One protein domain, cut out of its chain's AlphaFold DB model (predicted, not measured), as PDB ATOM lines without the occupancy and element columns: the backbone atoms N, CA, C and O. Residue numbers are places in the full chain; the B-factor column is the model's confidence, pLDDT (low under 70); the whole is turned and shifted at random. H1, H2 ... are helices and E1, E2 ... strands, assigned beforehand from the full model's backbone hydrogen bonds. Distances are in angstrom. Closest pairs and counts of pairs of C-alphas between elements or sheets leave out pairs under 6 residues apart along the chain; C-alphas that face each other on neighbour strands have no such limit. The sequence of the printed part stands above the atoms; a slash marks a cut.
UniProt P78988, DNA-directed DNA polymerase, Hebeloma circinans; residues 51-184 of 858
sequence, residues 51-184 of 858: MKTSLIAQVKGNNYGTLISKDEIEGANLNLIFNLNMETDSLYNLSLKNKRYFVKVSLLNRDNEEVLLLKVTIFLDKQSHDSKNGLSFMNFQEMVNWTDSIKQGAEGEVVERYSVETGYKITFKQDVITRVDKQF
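Overview. This is residues 51 to 184 of the 858 residues of the protein "DNA-directed DNA polymerase" of Hebeloma circinans (UniProt P78988). A twisted sheet of seven antiparallel strands makes a curved wall that curls round the short helix H1, while two small helices, H2 and H3, come before its first strand, H3 only grazing the sheet. The longest hairpin, E3 and E4, runs out to a loop whose residues 130 to 135 stick out free and add to the length. The printed part has 134 residues, with three named helices and then seven named strands in the order H1 H2 H3 E1 E2 E3 E4 E5 E6 E7; the sheet runs E1 - E2 - E3 - E4 - E5 - E6 - E7, all antiparallel. The class is mostly strand. By its radius of gyration of the C-alphas, 16.4 A, the whole is compact, yet its outline is elongated, with spans of 57 by 34 by 25 A.

Arrangement. H1, residues 51 to 57, is on the sheet with 18 pairs of C-alphas within 10 A, and the sheet curls round it. H1 and E4, residues 138 to 153, are near each other, with 7 such pairs. The closest C-alphas of H1 and E1, residues 89 to 96, are those of Leu 55 and Leu 96, 7.7 A apart. In the long link after H1, residues 66 to 67 pair antiparallel with residues 92 to 93 of E1. H2, residues 70 to 75, and H3, residues 78 to 81, are close but not clearly touching; their closest C-alphas, of Ile 73 and Asn 79, are 6.1 A apart. H2 is only just not on the sheet, with 4 pairs of C-alphas within 10 A, and H3 only grazes it with residues 78 to 81. In H2 every O i to N i+4 pair is within hydrogen-bond range; H1 has 0 of 3 such pairs but 2 of 4 O i to N i+3 pairs within range, and H3 is too short for an O i to N i+4 pair. The strands form a meander, each the antiparallel neighbour of the one before, and each consecutive pair is a hairpin. E1 and E2, residues 99 to 107, have N 92 and O 103 at 2.9 A. E2 and E3, residues 115 to 127, have N 104 and O 121 at 2.9 A. E3 and E4 have N 118 and O 148 at 2.9 A, and E4 bends by 65 degrees at residue 141. E4 and E5, residues 156 to 163, stand at 139 degrees between their directions, with N 149 and O 160 at 2.9 A. E5 and E6, residues 168 to 173, have N 161 and O 170 at 2.8 A. E6 and E7, residues 176 to 183, have N 169 and O 181 at 2.8 A. E1 and E7 are the edge strands and are apart.

Along the chain. H1 begins at C-alpha 51, (-42.924, 32.761, 8.015), and measures 9.6 A; H2, residues 70 to 75, and H3, residues 78 to 81, are shorter. E1, residues 89 to 96, measures 22.0 A and E2, residues 99 to 107, 26.0 A. E3, residues 115 to 127, measures 37.5 A. E4, residues 138 to 153, is the longest strand at 41.5 A and begins at (-41.297, 43.056, 33.242). E5, residues 156 to 163, measures 23.0 A and E6, residues 168 to 173, 16.5 A. E7, residues 176 to 183, measures 20.8 A and ends at C-alpha 183, (-24.144, 30.383, 5.096).

Size, cuts and confidence. The two C-alphas farthest apart are those of Lys 132 and Ala 154, 59.7 A. The printed part has no cut, and its one long link is that from H1 to H2. The mean pLDDT of the printed part is 72.0; 38 residues are under 70, among them residues 51 to 63 and 127 to 139, and the mean of H1 is 39.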
ATOM      1  N   MET A  51     -41.927  31.685   7.915       35.19
ATOM      2  CA  MET A  51     -42.924  32.761   8.015       35.19
ATOM      3  C   MET A  51     -43.400  33.077   9.449       35.19
ATOM      4  O   MET A  51     -43.926  34.160   9.692       35.19
ATOM      5  N   LYS A  52     -43.251  32.159  10.420       33.00
ATOM      6  CA  LYS A  52     -43.637  32.418  11.822       33.00
ATOM      7  C   LYS A  52     -42.568  33.181  12.611       33.00
ATOM      8  O   LYS A  52     -42.942  33.992  13.450       33.00
ATOM      9  N   THR A  53     -41.281  32.951  12.346       38.34
ATOM     10  CA  THR A  53     -40.159  33.711  12.937       38.34
ATOM     11  C   THR A  53     -39.784  34.943  12.103       38.34
ATOM     12  O   THR A  53     -39.279  35.921  12.644       38.34
ATOM     13  N   SER A  54     -40.102  34.955  10.804       42.97
ATOM     14  CA  SER A  54     -39.791  36.054   9.880       42.97
ATOM     15  C   SER A  54     -40.626  37.312  10.086       42.97
ATOM     16  O   SER A  54     -40.278  38.340   9.521       42.97
ATOM     17  N   LEU A  55     -41.710  37.274  10.865       38.84
ATOM     18  CA  LEU A  55     -42.485  38.488  11.151       38.84
ATOM     19  C   LEU A  55     -41.687  39.534  11.931       38.84
ATOM     20  O   LEU A  55     -41.997  40.712  11.848       38.84
ATOM     21  N   ILE A  56     -40.663  39.096  12.662       41.69
ATOM     22  CA  ILE A  56     -39.775  39.954  13.451       41.69
ATOM     23  C   ILE A  56     -38.561  40.396  12.608       41.69
ATOM     24  O   ILE A  56     -38.067  41.506  12.764       41.69
ATOM     25  N   ALA A  57     -38.134  39.574  11.640       40.72
ATOM     26  CA  ALA A  57     -37.139  39.952  10.628       40.72
ATOM     27  C   ALA A  57     -37.711  40.870   9.522       40.72
ATOM     28  O   ALA A  57     -36.944  41.476   8.778       40.72
ATOM     29  N   GLN A  58     -39.043  40.996   9.433       43.62
ATOM     30  CA  GLN A  58     -39.796  41.931   8.581       43.62
ATOM     31  C   GLN A  58     -39.858  43.358   9.157       43.62
ATOM     32  O   GLN A  58     -40.831  44.084   8.953       43.62
ATOM     33  N   VAL A  59     -38.803  43.804   9.838       48.66
ATOM     34  CA  VAL A  59     -38.491  45.236   9.881       48.66
ATOM     35  C   VAL A  59     -38.271  45.651   8.424       48.66
ATOM     36  O   VAL A  59     -37.236  45.315   7.851       48.66
ATOM     37  N   LYS A  60     -39.290  46.259   7.796       49.75
ATOM     38  CA  LYS A  60     -39.252  46.731   6.403       49.75
ATOM     39  C   LYS A  60     -38.065  47.681   6.252       49.75
ATOM     40  O   LYS A  60     -38.138  48.797   6.751       49.75
ATOM     41  N   GLY A  61     -36.973  47.177   5.679       51.28
ATOM     42  CA  GLY A  61     -35.827  47.947   5.196       51.28
ATOM     43  C   GLY A  61     -35.168  48.974   6.125       51.28
ATOM     44  O   GLY A  61     -34.460  49.810   5.595       51.28
ATOM     45  N   ASN A  62     -35.367  48.874   7.456       56.22
ATOM     46  CA  ASN A  62     -34.806  49.675   8.580       56.22
ATOM     47  C   ASN A  62     -35.851  50.285   9.533       56.22
ATOM     48  O   ASN A  62     -35.491  50.949  10.502       56.22
ATOM     49  N   ASN A  63     -37.149  50.032   9.347       65.00
ATOM     50  CA  ASN A  63     -38.158  50.451  10.327       65.00
ATOM     51  C   ASN A  63     -38.122  49.612  11.628       65.00
ATOM     52  O   ASN A  63     -38.837  48.615  11.764       65.00
ATOM     53  N   TYR A  64     -37.292  50.023  12.589       73.19
ATOM     54  CA  TYR A  64     -37.144  49.368  13.896       73.19
ATOM     55  C   TYR A  64     -38.337  49.579  14.849       73.19
ATOM     56  O   TYR A  64     -38.371  48.982  15.924       73.19
ATOM     57  N   GLY A  65     -39.334  50.377  14.453       74.38
ATOM     58  CA  GLY A  65     -40.473  50.779  15.275       74.38
ATOM     59  C   GLY A  65     -40.417  52.256  15.664       74.38
ATOM     60  O   GLY A  65     -39.696  53.051  15.062       74.38
ATOM     61  N   THR A  66     -41.189  52.636  16.678       81.38
ATOM     62  CA  THR A  66     -41.217  54.012  17.191       81.38
ATOM     63  C   THR A  66     -40.073  54.213  18.179       81.38
ATOM     64  O   THR A  66     -39.956  53.440  19.129       81.38
ATOM     65  N   LEU A  67     -39.236  55.232  17.967       84.25
ATOM     66  CA  LEU A  67     -38.136  55.569  18.876       84.25
ATOM     67  C   LEU A  67     -38.687  55.928  20.264       84.25
ATOM     68  O   LEU A  67     -39.619  56.724  20.369       84.25
ATOM     69  N   ILE A  68     -38.109  55.341  21.309       84.88
ATOM     70  CA  ILE A  68     -38.401  55.676  22.704       84.88
ATOM     71  C   ILE A  68     -37.474  56.823  23.111       84.88
ATOM     72  O   ILE A  68     -36.262  56.757  22.886       84.88
ATOM     73  N   SER A  69     -38.046  57.885  23.674       84.25
ATOM     74  CA  SER A  69     -37.291  59.073  24.088       84.25
ATOM     75  C   SER A  69     -36.330  58.773  25.245       84.25
ATOM     76  O   SER A  69     -36.533  57.832  26.016       84.25
ATOM     77  N   LYS A  70     -35.271  59.582  25.395       79.38
ATOM     78  CA  LYS A  70     -34.311  59.425  26.503       79.38
ATOM     79  C   LYS A  70     -34.986  59.566  27.872       79.38
ATOM     80  O   LYS A  70     -34.728  58.742  28.742       79.38
ATOM     81  N   ASP A  71     -35.911  60.515  28.008       80.56
ATOM     82  CA  ASP A  71     -36.661  60.743  29.248       80.56
ATOM     83  C   ASP A  71     -37.519  59.525  29.635       80.56
ATOM     84  O   ASP A  71     -37.583  59.151  30.803       80.56
ATOM     85  N   GLU A  72     -38.138  58.849  28.660       80.56
ATOM     86  CA  GLU A  72     -38.887  57.605  28.897       80.56
ATOM     87  C   GLU A  72     -37.967  56.425  29.244       80.56
ATOM     88  O   GLU A  72     -38.326  55.582  30.070       80.56
ATOM     89  N   ILE A  73     -36.781  56.350  28.627       80.19
ATOM     90  CA  ILE A  73     -35.776  55.322  28.932       80.19
ATOM     91  C   ILE A  73     -35.293  55.462  30.380       80.19
ATOM     92  O   ILE A  73     -35.192  54.455  31.085       80.19
ATOM     93  N   GLU A  74     -35.016  56.687  30.823       78.88
ATOM     94  CA  GLU A  74     -34.567  56.988  32.185       78.88
ATOM     95  C   GLU A  74     -35.706  56.838  33.201       78.88
ATOM     96  O   GLU A  74     -35.547  56.143  34.204       78.88
ATOM     97  N   GLY A  75     -36.888  57.389  32.906       74.81
ATOM     98  CA  GLY A  75     -38.056  57.343  33.789       74.81
ATOM     99  C   GLY A  75     -38.563  55.928  34.085       74.81
ATOM    100  O   GLY A  75     -39.103  55.679  35.162       74.81
ATOM    101  N   ALA A  76     -38.353  54.982  33.165       74.94
ATOM    102  CA  ALA A  76     -38.707  53.574  33.341       74.94
ATOM    103  C   ALA A  76     -37.499  52.650  33.628       74.94
ATOM    104  O   ALA A  76     -37.658  51.429  33.605       74.94
ATOM    105  N   ASN A  77     -36.304  53.200  33.905       77.38
ATOM    106  CA  ASN A  77     -35.052  52.450  34.133       77.38
ATOM    107  C   ASN A  77     -34.730  51.409  33.035       77.38
ATOM    108  O   ASN A  77     -34.123  50.362  33.289       77.38
ATOM    109  N   LEU A  78     -35.132  51.674  31.788       78.81
ATOM    110  CA  LEU A  78     -34.935  50.755  30.661       78.81
ATOM    111  C   LEU A  78     -33.454  50.633  30.271       78.81
ATOM    112  O   LEU A  78     -33.041  49.613  29.719       78.81
ATOM    113  N   ASN A  79     -32.645  51.647  30.587       77.75
ATOM    114  CA  ASN A  79     -31.194  51.639  30.403       77.75
ATOM    115  C   ASN A  79     -30.505  50.505  31.180       77.75
ATOM    116  O   ASN A  79     -29.669  49.805  30.614       77.75
ATOM    117  N   LEU A  80     -30.896  50.277  32.435       76.19
ATOM    118  CA  LEU A  80     -30.398  49.183  33.273       76.19
ATOM    119  C   LEU A  80     -30.911  47.825  32.780       76.19
ATOM    120  O   LEU A  80     -30.154  46.859  32.726       76.19
ATOM    121  N   ILE A  81     -32.181  47.764  32.369       79.56
ATOM    122  CA  ILE A  81     -32.842  46.529  31.917       79.56
ATOM    123  C   ILE A  81     -32.231  45.999  30.611       79.56
ATOM    124  O   ILE A  81     -31.959  44.804  30.498       79.56
ATOM    125  N   PHE A  82     -31.995  46.871  29.627       79.38
ATOM    126  CA  PHE A  82     -31.452  46.495  28.311       79.38
ATOM    127  C   PHE A  82     -29.945  46.769  28.166       79.38
ATOM    128  O   PHE A  82     -29.390  46.633  27.066       79.38
ATOM    129  N   ASN A  83     -29.282  47.150  29.265       82.38
ATOM    130  CA  ASN A  83     -27.864  47.507  29.324       82.38
ATOM    131  C   ASN A  83     -27.477  48.494  28.203       82.38
ATOM    132  O   ASN A  83     -26.655  48.178  27.339       82.38
ATOM    133  N   LEU A  84     -28.188  49.623  28.125       84.00
ATOM    134  CA  LEU A  84     -28.041  50.615  27.056       84.00
ATOM    135  C   LEU A  84     -26.851  51.540  27.317       84.00
ATOM    136  O   LEU A  84     -26.733  52.120  28.395       84.00
ATOM    137  N   ASN A  85     -26.021  51.746  26.299       84.06
ATOM    138  CA  ASN A  85     -25.104  52.877  26.246       84.06
ATOM    139  C   ASN A  85     -25.842  54.094  25.663       84.06
ATOM    140  O   ASN A  85     -26.113  54.146  24.467       84.06
ATOM    141  N   MET A  86     -26.134  55.089  26.502       81.62
ATOM    142  CA  MET A  86     -26.940  56.268  26.145       81.62
ATOM    143  C   MET A  86     -26.326  57.173  25.058       81.62
ATOM    144  O   MET A  86     -27.004  58.085  24.566       81.62
ATOM    145  N   GLU A  87     -25.062  56.950  24.680       78.88
ATOM    146  CA  GLU A  87     -24.413  57.656  23.572       78.88
ATOM    147  C   GLU A  87     -24.489  56.928  22.225       78.88
ATOM    148  O   GLU A  87     -24.367  57.569  21.183       78.88
ATOM    149  N   THR A  88     -24.604  55.600  22.219       82.56
ATOM    150  CA  THR A  88     -24.484  54.782  20.993       82.56
ATOM    151  C   THR A  88     -25.705  53.923  20.713       82.56
ATOM    152  O   THR A  88     -25.835  53.403  19.604       82.56
ATOM    153  N   ASP A  89     -26.575  53.750  21.705       86.44
ATOM    154  CA  ASP A  89     -27.731  52.874  21.627       86.44
ATOM    155  C   ASP A  89     -29.020  53.684  21.479       86.44
ATOM    156  O   ASP A  89     -29.244  54.689  22.151       86.44
ATOM    157  N   SER A  90     -29.899  53.197  20.611       85.00
ATOM    158  CA  SER A  90     -31.280  53.649  20.471       85.00
ATOM    159  C   SER A  90     -32.224  52.491  20.772       85.00
ATOM    160  O   SER A  90     -31.945  51.341  20.418       85.00
ATOM    161  N   LEU A  91     -33.343  52.782  21.436       86.25
ATOM    162  CA  LEU A  91     -34.357  51.789  21.778       86.25
ATOM    163  C   LEU A  91     -35.667  52.133  21.074       86.25
ATOM    164  O   LEU A  91     -36.149  53.260  21.164       86.25
ATOM    165  N   TYR A  92     -36.255  51.153  20.397       86.00
ATOM    166  CA  TYR A  92     -37.510  51.311  19.672       86.00
ATOM    167  C   TYR A  92     -38.581  50.379  20.232       86.00
ATOM    168  O   TYR A  92     -38.296  49.261  20.671       86.00
ATOM    169  N   ASN A  93     -39.828  50.833  20.180       83.38
ATOM    170  CA  ASN A  93     -41.010  50.054  20.505       83.38
ATOM    171  C   ASN A  93     -41.681  49.572  19.213       83.38
ATOM    172  O   ASN A  93     -42.019  50.378  18.341       83.38
ATOM    173  N   LEU A  94     -41.912  48.266  19.104       81.31
ATOM    174  CA  LEU A  94     -42.503  47.642  17.926       81.31
ATOM    175  C   LEU A  94     -43.661  46.722  18.324       81.31
ATOM    176  O   LEU A  94     -43.490  45.762  19.076       81.31
ATOM    177  N   SER A  95     -44.846  46.982  17.771       76.50
ATOM    178  CA  SER A  95     -46.051  46.182  18.011       76.50
ATOM    179  C   SER A  95     -46.377  45.319  16.795       76.50
ATOM    180  O   SER A  95     -46.698  45.830  15.725       76.50
ATOM    181  N   LEU A  96     -46.326  43.995  16.960       67.75
ATOM    182  CA  LEU A  96     -46.587  43.027  15.891       67.75
ATOM    183  C   LEU A  96     -47.490  41.902  16.399       67.75
ATOM    184  O   LEU A  96     -47.160  41.226  17.373       67.75
ATOM    185  N   LYS A  97     -48.613  41.657  15.708       70.06
ATOM    186  CA  LYS A  97     -49.574  40.575  16.023       70.06
ATOM    187  C   LYS A  97     -49.968  40.523  17.510       70.06
ATOM    188  O   LYS A  97     -49.913  39.459  18.127       70.06
ATOM    189  N   ASN A  98     -50.348  41.669  18.076       72.94
ATOM    190  CA  ASN A  98     -50.755  41.829  19.480       72.94
ATOM    191  C   ASN A  98     -49.673  41.452  20.511       72.94
ATOM    192  O   ASN A  98     -49.989  41.103  21.644       72.94
ATOM    193  N   LYS A  99     -48.395  41.512  20.129       74.50
ATOM    194  CA  LYS A  99     -47.253  41.390  21.040       74.50
ATOM    195  C   LYS A  99     -46.388  42.637  20.950       74.50
ATOM    196  O   LYS A  99     -46.231  43.195  19.861       74.50
ATOM    197  N   ARG A 100     -45.825  43.035  22.091       81.50
ATOM    198  CA  ARG A 100     -44.903  44.161  22.206       81.50
ATOM    199  C   ARG A 100     -43.462  43.660  22.169       81.50
ATOM    200  O   ARG A 100     -43.115  42.700  22.858       81.50
ATOM    201  N   TYR A 101     -42.644  44.312  21.357       82.50
ATOM    202  CA  TYR A 101     -41.222  44.042  21.228       82.50
ATOM    203  C   TYR A 101     -40.434  45.324  21.467       82.50
ATOM    204  O   TYR A 101     -40.865  46.410  21.078       82.50
ATOM    205  N   PHE A 102     -39.259  45.171  22.062       84.69
ATOM    206  CA  PHE A 102     -38.267  46.227  22.181       84.69
ATOM    207  C   PHE A 102     -37.104  45.910  21.251       84.69
ATOM    208  O   PHE A 102     -36.590  44.790  21.254       84.69
ATOM    209  N   VAL A 103     -36.706  46.883  20.438       83.00
ATOM    210  CA  VAL A 103     -35.607  46.745  19.480       83.00
ATOM    211  C   VAL A 103     -34.479  47.657  19.929       83.00
ATOM    212  O   VAL A 103     -34.597  48.878  19.866       83.00
ATOM    213  N   LYS A 104     -33.394  47.060  20.412       85.81
ATOM    214  CA  LYS A 104     -32.158  47.769  20.735       85.81
ATOM    215  C   LYS A 104     -31.301  47.849  19.478       85.81
ATOM    216  O   LYS A 104     -31.002  46.811  18.893       85.81
ATOM    217  N   VAL A 105     -30.889  49.052  19.096       84.69
ATOM    218  CA  VAL A 105     -29.992  49.316  17.965       84.69
ATOM    219  C   VAL A 105     -28.736  49.993  18.500       84.69
ATOM    220  O   VAL A 105     -28.820  51.093  19.034       84.69
ATOM    221  N   SER A 106     -27.588  49.339  18.368       86.81
ATOM    222  CA  SER A 106     -26.288  49.823  18.838       86.81
ATOM    223  C   SER A 106     -25.382  50.161  17.661       86.81
ATOM    224  O   SER A 106     -25.145  49.308  16.802       86.81
ATOM    225  N   LEU A 107     -24.833  51.372  17.641       84.44
ATOM    226  CA  LEU A 107     -23.835  51.789  16.657       84.44
ATOM    227  C   LEU A 107     -22.474  51.128  16.940       84.44
ATOM    228  O   LEU A 107     -21.930  51.281  18.034       84.44
ATOM    229  N   LEU A 108     -21.917  50.395  15.968       82.94
ATOM    230  CA  LEU A 108     -20.652  49.657  16.127       82.94
ATOM    231  C   LEU A 108     -19.415  50.411  15.620       82.94
ATOM    232  O   LEU A 108     -18.310  50.108  16.065       82.94
ATOM    233  N   ASN A 109     -19.569  51.360  14.696       75.00
ATOM    234  CA  ASN A 109     -18.471  52.165  14.165       75.00
ATOM    235  C   ASN A 109     -18.812  53.664  14.193       75.00
ATOM    236  O   ASN A 109     -19.896  54.059  13.779       75.00
ATOM    237  N   ARG A 110     -17.880  54.498  14.682       55.75
ATOM    238  CA  ARG A 110     -17.992  55.972  14.649       55.75
ATOM    239  C   ARG A 110     -17.158  56.623  13.531       55.75
ATOM    240  O   ARG A 110     -17.499  57.720  13.119       55.75
ATOM    241  N   ASP A 111     -16.142  55.935  12.998       47.62
ATOM    242  CA  ASP A 111     -15.056  56.586  12.233       47.62
ATOM    243  C   ASP A 111     -15.026  56.291  10.718       47.62
ATOM    244  O   ASP A 111     -14.089  56.694  10.038       47.62
ATOM    245  N   ASN A 112     -16.002  55.555  10.169       51.41
ATOM    246  CA  ASN A 112     -15.994  55.145   8.756       51.41
ATOM    247  C   ASN A 112     -17.224  55.717   8.030       51.41
ATOM    248  O   ASN A 112     -18.300  55.125   8.087       51.41
ATOM    249  N   GLU A 113     -17.074  56.875   7.374       56.72
ATOM    250  CA  GLU A 113     -18.192  57.648   6.791       56.72
ATOM    251  C   GLU A 113     -18.938  56.927   5.648       56.72
ATOM    252  O   GLU A 113     -20.076  57.271   5.342       56.72
ATOM    253  N   GLU A 114     -18.352  55.890   5.039       67.81
ATOM    254  CA  GLU A 114     -18.955  55.192   3.891       67.81
ATOM    255  C   GLU A 114     -19.919  54.047   4.260       67.81
ATOM    256  O   GLU A 114     -20.729  53.624   3.429       67.81
ATOM    257  N   VAL A 115     -19.826  53.492   5.477       74.62
ATOM    258  CA  VAL A 115     -20.602  52.305   5.880       74.62
ATOM    259  C   VAL A 115     -21.038  52.419   7.334       74.62
ATOM    260  O   VAL A 115     -20.199  52.405   8.230       74.62
ATOM    261  N   LEU A 116     -22.343  52.428   7.587       79.56
ATOM    262  CA  LEU A 116     -22.909  52.441   8.935       79.56
ATOM    263  C   LEU A 116     -23.159  51.002   9.415       79.56
ATOM    264  O   LEU A 116     -23.898  50.255   8.772       79.56
ATOM    265  N   LEU A 117     -22.555  50.602  10.539       82.19
ATOM    266  CA  LEU A 117     -22.725  49.272  11.137       82.19
ATOM    267  C   LEU A 117     -23.575  49.349  12.405       82.19
ATOM    268  O   LEU A 117     -23.171  49.935  13.410       82.19
ATOM    269  N   LEU A 118     -24.727  48.683  12.379       83.31
ATOM    270  CA  LEU A 118     -25.682  48.643  13.480       83.31
ATOM    271  C   LEU A 118     -25.836  47.214  13.995       83.31
ATOM    272  O   LEU A 118     -26.127  46.299  13.229       83.31
ATOM    273  N   LYS A 119     -25.694  46.999  15.301       85.81
ATOM    274  CA  LYS A 119     -26.112  45.754  15.953       85.81
ATOM    275  C   LYS A 119     -27.546  45.905  16.429       85.81
ATOM    276  O   LYS A 119     -27.833  46.800  17.216       85.81
ATOM    277  N   VAL A 120     -28.424  45.009  16.000       82.50
ATOM    278  CA  VAL A 120     -29.841  45.038  16.361       82.50
ATOM    279  C   VAL A 120     -30.182  43.808  17.192       82.50
ATOM    280  O   VAL A 120     -29.892  42.682  16.787       82.50
ATOM    281  N   THR A 121     -30.814  44.016  18.342       82.06
ATOM    282  CA  THR A 121     -31.279  42.952  19.237       82.06
ATOM    283  C   THR A 121     -32.753  43.159  19.554       82.06
ATOM    284  O   THR A 121     -33.156  44.253  19.951       82.06
ATOM    285  N   ILE A 122     -33.561  42.107  19.399       79.44
ATOM    286  CA  ILE A 122     -34.999  42.157  19.674       79.44
ATOM    287  C   ILE A 122     -35.337  41.396  20.947       79.44
ATOM    288  O   ILE A 122     -35.035  40.210  21.084       79.44
ATOM    289  N   PHE A 123     -36.062  42.075  21.828       80.62
ATOM    290  CA  PHE A 123     -36.601  41.539  23.066       80.62
ATOM    291  C   PHE A 123     -38.124  41.435  22.970       80.62
ATOM    292  O   PHE A 123     -38.798  42.385  22.574       80.62
ATOM    293  N   LEU A 124     -38.679  40.280  23.330       81.44
ATOM    294  CA  LEU A 124     -40.117  40.099  23.514       81.44
ATOM    295  C   LEU A 124     -40.485  40.459  24.953       81.44
ATOM    296  O   LEU A 124     -39.930  39.877  25.887       81.44
ATOM    297  N   ASP A 125     -41.464  41.346  25.110       81.12
ATOM    298  CA  ASP A 125     -42.118  41.594  26.392       81.12
ATOM    299  C   ASP A 125     -43.020  40.399  26.738       81.12
ATOM    300  O   ASP A 125     -44.070  40.172  26.124       81.12
ATOM    301  N   LYS A 126     -42.572  39.580  27.690       74.12
ATOM    302  CA  LYS A 126     -43.405  38.570  28.331       74.12
ATOM    303  C   LYS A 126     -43.985  39.206  29.580       74.12
ATOM    304  O   LYS A 126     -43.388  39.128  30.650       74.12
ATOM    305  N   GLN A 127     -45.176  39.776  29.462       63.75
ATOM    306  CA  GLN A 127     -45.937  40.159  30.645       63.75
ATOM    307  C   GLN A 127     -46.085  38.929  31.555       63.75
ATOM    308  O   GLN A 127     -46.754  37.958  31.192       63.75
ATOM    309  N   SER A 128     -45.432  38.932  32.719       50.38
ATOM    310  CA  SER A 128     -45.714  37.952  33.764       50.38
ATOM    311  C   SER A 128     -46.835  38.493  34.638       50.38
ATOM    312  O   SER A 128     -46.658  39.497  35.326       50.38
ATOM    313  N   HIS A 129     -47.986  37.826  34.615       45.09
ATOM    314  CA  HIS A 129     -48.996  38.003  35.650       45.09
ATOM    315  C   HIS A 129     -48.554  37.218  36.886       45.09
ATOM    316  O   HIS A 129     -48.573  35.988  36.859       45.09
ATOM    317  N   ASP A 130     -48.174  37.915  37.956       41.69
ATOM    318  CA  ASP A 130     -48.036  37.303  39.277       41.69
ATOM    319  C   ASP A 130     -49.280  37.634  40.112       41.69
ATOM    320  O   ASP A 130     -49.497  38.762  40.558       41.69
ATOM    321  N   SER A 131     -50.165  36.651  40.260       44.69
ATOM    322  CA  SER A 131     -51.507  36.820  40.820       44.69
ATOM    323  C   SER A 131     -51.551  36.750  42.350       44.69
ATOM    324  O   SER A 131     -52.543  36.272  42.900       44.69
ATOM    325  N   LYS A 132     -50.497  37.178  43.061       45.44
ATOM    326  CA  LYS A 132     -50.525  37.195  44.537       45.44
ATOM    327  C   LYS A 132     -50.061  38.475  45.228       45.44
ATOM    328  O   LYS A 132     -50.518  38.681  46.341       45.44
ATOM    329  N   ASN A 133     -49.286  39.363  44.595       46.19
ATOM    330  CA  ASN A 133     -48.774  40.576  45.268       46.19
ATOM    331  C   ASN A 133     -48.876  41.889  44.459       46.19
ATOM    332  O   ASN A 133     -48.295  42.890  44.861       46.19
ATOM    333  N   GLY A 134     -49.589  41.925  43.326       47.28
ATOM    334  CA  GLY A 134     -49.831  43.175  42.580       47.28
ATOM    335  C   GLY A 134     -48.593  43.826  41.939       47.28
ATOM    336  O   GLY A 134     -48.708  44.899  41.355       47.28
ATOM    337  N   LEU A 135     -47.425  43.182  42.003       44.47
ATOM    338  CA  LEU A 135     -46.195  43.626  41.350       44.47
ATOM    339  C   LEU A 135     -46.064  42.946  39.981       44.47
ATOM    340  O   LEU A 135     -45.820  41.744  39.892       44.47
ATOM    341  N   SER A 136     -46.233  43.715  38.902       49.28
ATOM    342  CA  SER A 136     -45.896  43.263  37.551       49.28
ATOM    343  C   SER A 136     -44.382  43.348  37.361       49.28
ATOM    344  O   SER A 136     -43.828  44.444  37.273       49.28
ATOM    345  N   PHE A 137     -43.705  42.209  37.269       53.78
ATOM    346  CA  PHE A 137     -42.321  42.183  36.807       53.78
ATOM    347  C   PHE A 137     -42.316  42.207  35.276       53.78
ATOM    348  O   PHE A 137     -43.021  41.428  34.631       53.78
ATOM    349  N   MET A 138     -41.547  43.117  34.679       59.84
ATOM    350  CA  MET A 138     -41.297  43.056  33.242       59.84
ATOM    351  C   MET A 138     -40.288  41.934  32.987       59.84
ATOM    352  O   MET A 138     -39.153  42.002  33.458       59.84
ATOM    353  N   ASN A 139     -40.702  40.886  32.277       68.75
ATOM    354  CA  ASN A 139     -39.821  39.785  31.906       68.75
ATOM    355  C   ASN A 139     -39.551  39.848  30.402       68.75
ATOM    356  O   ASN A 139     -40.463  39.722  29.586       68.75
ATOM    357  N   PHE A 140     -38.290  40.035  30.027       76.81
ATOM    358  CA  PHE A 140     -37.889  40.166  28.632       76.81
ATOM    359  C   PHE A 140     -37.146  38.919  28.175       76.81
ATOM    360  O   PHE A 140     -36.223  38.448  28.836       76.81
ATOM    361  N   GLN A 141     -37.526  38.386  27.014       79.31
ATOM    362  CA  GLN A 141     -36.768  37.327  26.352       79.31
ATOM    363  C   GLN A 141     -36.068  37.897  25.118       79.31
ATOM    364  O   GLN A 141     -36.747  38.366  24.205       79.31
ATOM    365  N   GLU A 142     -34.736  37.797  25.052       79.94
ATOM    366  CA  GLU A 142     -34.009  38.006  23.795       79.94
ATOM    367  C   GLU A 142     -34.453  36.950  22.777       79.94
ATOM    368  O   GLU A 142     -34.416  35.744  23.041       79.94
ATOM    369  N   MET A 143     -34.932  37.416  21.628       75.56
ATOM    370  CA  MET A 143     -35.505  36.570  20.585       75.56
ATOM    371  C   MET A 143     -34.504  36.269  19.478       75.56
ATOM    372  O   MET A 143     -34.466  35.147  18.986       75.56
ATOM    373  N   VAL A 144     -33.780  37.297  19.033       72.19
ATOM    374  CA  VAL A 144     -32.840  37.242  17.911       72.19
ATOM    375  C   VAL A 144     -31.974  38.500  17.918       72.19
ATOM    376  O   VAL A 144     -32.417  39.571  18.348       72.19
ATOM    377  N   ASN A 145     -30.764  38.385  17.380       80.06
ATOM    378  CA  ASN A 145     -29.916  39.521  17.055       80.06
ATOM    379  C   ASN A 145     -29.302  39.385  15.651       80.06
ATOM    380  O   ASN A 145     -29.221  38.292  15.073       80.06
ATOM    381  N   TRP A 146     -28.910  40.523  15.087       81.62
ATOM    382  CA  TRP A 146     -28.228  40.614  13.801       81.62
ATOM    383  C   TRP A 146     -27.378  41.886  13.713       81.62
ATOM    384  O   TRP A 146     -27.385  42.732  14.610       81.62
ATOM    385  N   THR A 147     -26.636  42.014  12.619       86.69
ATOM    386  CA  THR A 147     -25.897  43.222  12.258       86.69
ATOM    387  C   THR A 147     -26.390  43.730  10.911       86.69
ATOM    388  O   THR A 147     -26.413  42.961   9.956       86.69
ATOM    389  N   ASP A 148     -26.788  44.994  10.843       84.25
ATOM    390  CA  ASP A 148     -27.112  45.687   9.600       84.25
ATOM    391  C   ASP A 148     -25.900  46.526   9.174       84.25
ATOM    392  O   ASP A 148     -25.382  47.332   9.944       84.25
ATOM    393  N   SER A 149     -25.424  46.297   7.952       86.12
ATOM    394  CA  SER A 149     -24.429  47.126   7.273       86.12
ATOM    395  C   SER A 149     -25.141  47.969   6.229       86.12
ATOM    396  O   SER A 149     -25.619  47.432   5.230       86.12
ATOM    397  N   ILE A 150     -25.185  49.277   6.441       83.25
ATOM    398  CA  ILE A 150     -25.892  50.226   5.588       83.25
ATOM    399  C   ILE A 150     -24.869  51.001   4.761       83.25
ATOM    400  O   ILE A 150     -23.925  51.573   5.307       83.25
ATOM    401  N   LYS A 151     -25.054  51.007   3.440       84.44
ATOM    402  CA  LYS A 151     -24.220  51.753   2.492       84.44
ATOM    403  C   LYS A 151     -25.089  52.674   1.650       84.44
ATOM    404  O   LYS A 151     -26.103  52.226   1.107       84.44
ATOM    405  N   GLN A 152     -24.669  53.927   1.493       74.75
ATOM    406  CA  GLN A 152     -25.263  54.823   0.503       74.75
ATOM    407  C   GLN A 152     -24.578  54.625  -0.849       74.75
ATOM    408  O   GLN A 152     -23.368  54.801  -0.974       74.75
ATOM    409  N   GLY A 153     -25.350  54.223  -1.858       65.56
ATOM    410  CA  GLY A 153     -24.884  54.097  -3.236       65.56
ATOM    411  C   GLY A 153     -25.622  55.043  -4.182       65.56
ATOM    412  O   GLY A 153     -26.644  55.625  -3.830       65.56
ATOM    413  N   ALA A 154     -25.139  55.136  -5.423       62.75
ATOM    414  CA  ALA A 154     -25.751  55.960  -6.474       62.75
ATOM    415  C   ALA A 154     -27.213  55.572  -6.803       62.75
ATOM    416  O   ALA A 154     -27.970  56.401  -7.295       62.75
ATOM    417  N   GLU A 155     -27.620  54.330  -6.513       63.34
ATOM    418  CA  GLU A 155     -28.982  53.805  -6.729       63.34
ATOM    419  C   GLU A 155     -29.874  53.852  -5.464       63.34
ATOM    420  O   GLU A 155     -31.002  53.350  -5.474       63.34
ATOM    421  N   GLY A 156     -29.383  54.434  -4.363       73.25
ATOM    422  CA  GLY A 156     -30.068  54.502  -3.070       73.25
ATOM    423  C   GLY A 156     -29.410  53.666  -1.968       73.25
ATOM    424  O   GLY A 156     -28.285  53.178  -2.103       73.25
ATOM    425  N   GLU A 157     -30.117  53.527  -0.846       76.12
ATOM    426  CA  GLU A 157     -29.639  52.811   0.338       76.12
ATOM    427  C   GLU A 157     -29.656  51.289   0.130       76.12
ATOM    428  O   GLU A 157     -30.663  50.703  -0.289       76.12
ATOM    429  N   VAL A 158     -28.527  50.647   0.444       80.62
ATOM    430  CA  VAL A 158     -28.386  49.189   0.465       80.62
ATOM    431  C   VAL A 158     -28.117  48.739   1.890       80.62
ATOM    432  O   VAL A 158     -27.129  49.151   2.500       80.62
ATOM    433  N   VAL A 159     -28.969  47.851   2.397       79.69
ATOM    434  CA  VAL A 159     -28.847  47.283   3.744       79.69
ATOM    435  C   VAL A 159     -28.486  45.811   3.630       79.69
ATOM    436  O   VAL A 159     -29.234  45.023   3.052       79.69
ATOM    437  N   GLU A 160     -27.351  45.413   4.196       83.56
ATOM    438  CA  GLU A 160     -26.975  44.010   4.349       83.56
ATOM    439  C   GLU A 160     -27.168  43.568   5.800       83.56
ATOM    440  O   GLU A 160     -26.388  43.921   6.682       83.56
ATOM    441  N   ARG A 161     -28.196  42.753   6.034       82.06
ATOM    442  CA  ARG A 161     -28.538  42.186   7.338       82.06
ATOM    443  C   ARG A 161     -27.898  40.827   7.529       82.06
ATOM    444  O   ARG A 161     -28.222  39.907   6.784       82.06
ATOM    445  N   TYR A 162     -27.074  40.651   8.553       84.00
ATOM    446  CA  TYR A 162     -26.416  39.384   8.867       84.00
ATOM    447  C   TYR A 162     -26.770  38.874  10.267       84.00
ATOM    448  O   TYR A 162     -26.476  39.517  11.272       84.00
ATOM    449  N   SER A 163     -27.375  37.688  10.346       77.12
ATOM    450  CA  SER A 163     -27.682  37.005  11.607       77.12
ATOM    451  C   SER A 163     -26.720  35.839  11.819       77.12
ATOM    452  O   SER A 163     -26.815  34.816  11.142       77.12
ATOM    453  N   VAL A 164     -25.820  35.973  12.797       71.31
ATOM    454  CA  VAL A 164     -24.832  34.936  13.151       71.31
ATOM    455  C   VAL A 164     -25.511  33.643  13.610       71.31
ATOM    456  O   VAL A 164     -25.078  32.554  13.243       71.31
ATOM    457  N   GLU A 165     -26.591  33.755  14.388       71.31
ATOM    458  CA  GLU A 165     -27.321  32.606  14.939       71.31
ATOM    459  C   GLU A 165     -27.936  31.736  13.838       71.31
ATOM    460  O   GLU A 165     -27.894  30.506  13.890       71.31
ATOM    461  N   THR A 166     -28.505  32.380  12.820       69.56
ATOM    462  CA  THR A 166     -29.237  31.685  11.760       69.56
ATOM    463  C   THR A 166     -28.394  31.447  10.501       69.56
ATOM    464  O   THR A 166     -28.771  30.623   9.664       69.56
ATOM    465  N   GLY A 167     -27.261  32.147  10.366       72.94
ATOM    466  CA  GLY A 167     -26.373  32.130   9.202       72.94
ATOM    467  C   GLY A 167     -26.930  32.857   7.975       72.94
ATOM    468  O   GLY A 167     -26.380  32.706   6.884       72.94
ATOM    469  N   TYR A 168     -28.036  33.597   8.109       79.31
ATOM    470  CA  TYR A 168     -28.628  34.323   6.985       79.31
ATOM    471  C   TYR A 168     -27.981  35.689   6.802       79.31
ATOM    472  O   TYR A 168     -27.839  36.452   7.760       79.31
ATOM    473  N   LYS A 169     -27.669  36.005   5.546       81.88
ATOM    474  CA  LYS A 169     -27.350  37.345   5.068       81.88
ATOM    475  C   LYS A 169     -28.439  37.778   4.081       81.88
ATOM    476  O   LYS A 169     -28.676  37.091   3.094       81.88
ATOM    477  N   ILE A 170     -29.138  38.872   4.360       80.25
ATOM    478  CA  ILE A 170     -30.252  39.378   3.547       80.25
ATOM    479  C   ILE A 170     -29.881  40.766   3.042       80.25
ATOM    480  O   ILE A 170     -29.510  41.624   3.838       80.25
ATOM    481  N   THR A 171     -29.998  40.989   1.737       77.25
ATOM    482  CA  THR A 171     -29.754  42.294   1.121       77.25
ATOM    483  C   THR A 171     -31.078  42.958   0.778       77.25
ATOM    484  O   THR A 171     -31.925  42.360   0.102       77.25
ATOM    485  N   PHE A 172     -31.223  44.203   1.215       75.31
ATOM    486  CA  PHE A 172     -32.325  45.085   0.868       75.31
ATOM    487  C   PHE A 172     -31.817  46.204  -0.039       75.31
ATOM    488  O   PHE A 172     -30.767  46.789   0.230       75.31
ATOM    489  N   LYS A 173     -32.581  46.519  -1.084       74.75
ATOM    490  CA  LYS A 173     -32.460  47.764  -1.846       74.75
ATOM    491  C   LYS A 173     -33.809  48.468  -1.787       74.75
ATOM    492  O   LYS A 173     -34.803  47.851  -2.164       74.75
ATOM    493  N   GLN A 174     -33.847  49.717  -1.315       71.50
ATOM    494  CA  GLN A 174     -35.095  50.494  -1.198       71.50
ATOM    495  C   GLN A 174     -36.221  49.696  -0.502       71.50
ATOM    496  O   GLN A 174     -37.317  49.534  -1.033       71.50
ATOM    497  N   ASP A 175     -35.913  49.100   0.652       65.38
ATOM    498  CA  ASP A 175     -36.808  48.247   1.453       65.38
ATOM    499  C   ASP A 175     -37.273  46.922   0.819       65.38
ATOM    500  O   ASP A 175     -37.995  46.146   1.457       65.38
ATOM    501  N   VAL A 176     -36.829  46.600  -0.397       65.94
ATOM    502  CA  VAL A 176     -37.154  45.346  -1.084       65.94
ATOM    503  C   VAL A 176     -36.020  44.344  -0.904       65.94
ATOM    504  O   VAL A 176     -34.855  44.652  -1.142       65.94
ATOM    505  N   ILE A 177     -36.360  43.112  -0.512       70.12
ATOM    506  CA  ILE A 177     -35.395  42.010  -0.463       70.12
ATOM    507  C   ILE A 177     -34.977  41.672  -1.892       70.12
ATOM    508  O   ILE A 177     -35.787  41.183  -2.677       70.12
ATOM    509  N   THR A 178     -33.703  41.880  -2.209       73.69
ATOM    510  CA  THR A 178     -33.142  41.546  -3.523       73.69
ATOM    511  C   THR A 178     -32.321  40.265  -3.496       73.69
ATOM    512  O   THR A 178     -32.176  39.610  -4.526       73.69
ATOM    513  N   ARG A 179     -31.785  39.875  -2.331       78.19
ATOM    514  CA  ARG A 179     -30.945  38.680  -2.188       78.19
ATOM    515  C   ARG A 179     -31.038  38.084  -0.789       78.19
ATOM    516  O   ARG A 179     -31.065  38.806   0.205       78.19
ATOM    517  N   VAL A 180     -31.061  36.756  -0.724       78.75
ATOM    518  CA  VAL A 180     -30.988  35.986   0.516       78.75
ATOM    519  C   VAL A 180     -29.899  34.937   0.372       78.75
ATOM    520  O   VAL A 180     -29.983  34.055  -0.482       78.75
ATOM    521  N   ASP A 181     -28.918  35.011   1.259       80.75
ATOM    522  CA  ASP A 181     -27.825  34.063   1.364       80.75
ATOM    523  C   ASP A 181     -27.925  33.313   2.689       80.75
ATOM    524  O   ASP A 181     -28.150  33.904   3.745       80.75
ATOM    525  N   LYS A 182     -27.729  31.999   2.652       82.44
ATOM    526  CA  LYS A 182     -27.657  31.152   3.840       82.44
ATOM    527  C   LYS A 182     -26.292  30.492   3.916       82.44
ATOM    528  O   LYS A 182     -26.016  29.564   3.153       82.44
ATOM    529  N   GLN A 183     -25.466  30.942   4.853       82.94
ATOM    530  CA  GLN A 183     -24.144  30.383   5.096       82.94
ATOM    531  C   GLN A 183     -24.225  28.971   5.683       82.94
ATOM    532  O   GLN A 183     -25.075  28.657   6.521       82.94
ATOM    533  N   PHE A 184     -23.311  28.105   5.252       81.75
ATOM    534  CA  PHE A 184     -23.162  26.768   5.811       81.75
ATOM    535  C   PHE A 184     -22.154  26.746   6.948       81.75
ATOM    536  O   PHE A 184     -21.044  27.263   6.831       81.75
TER     537      PHE A 184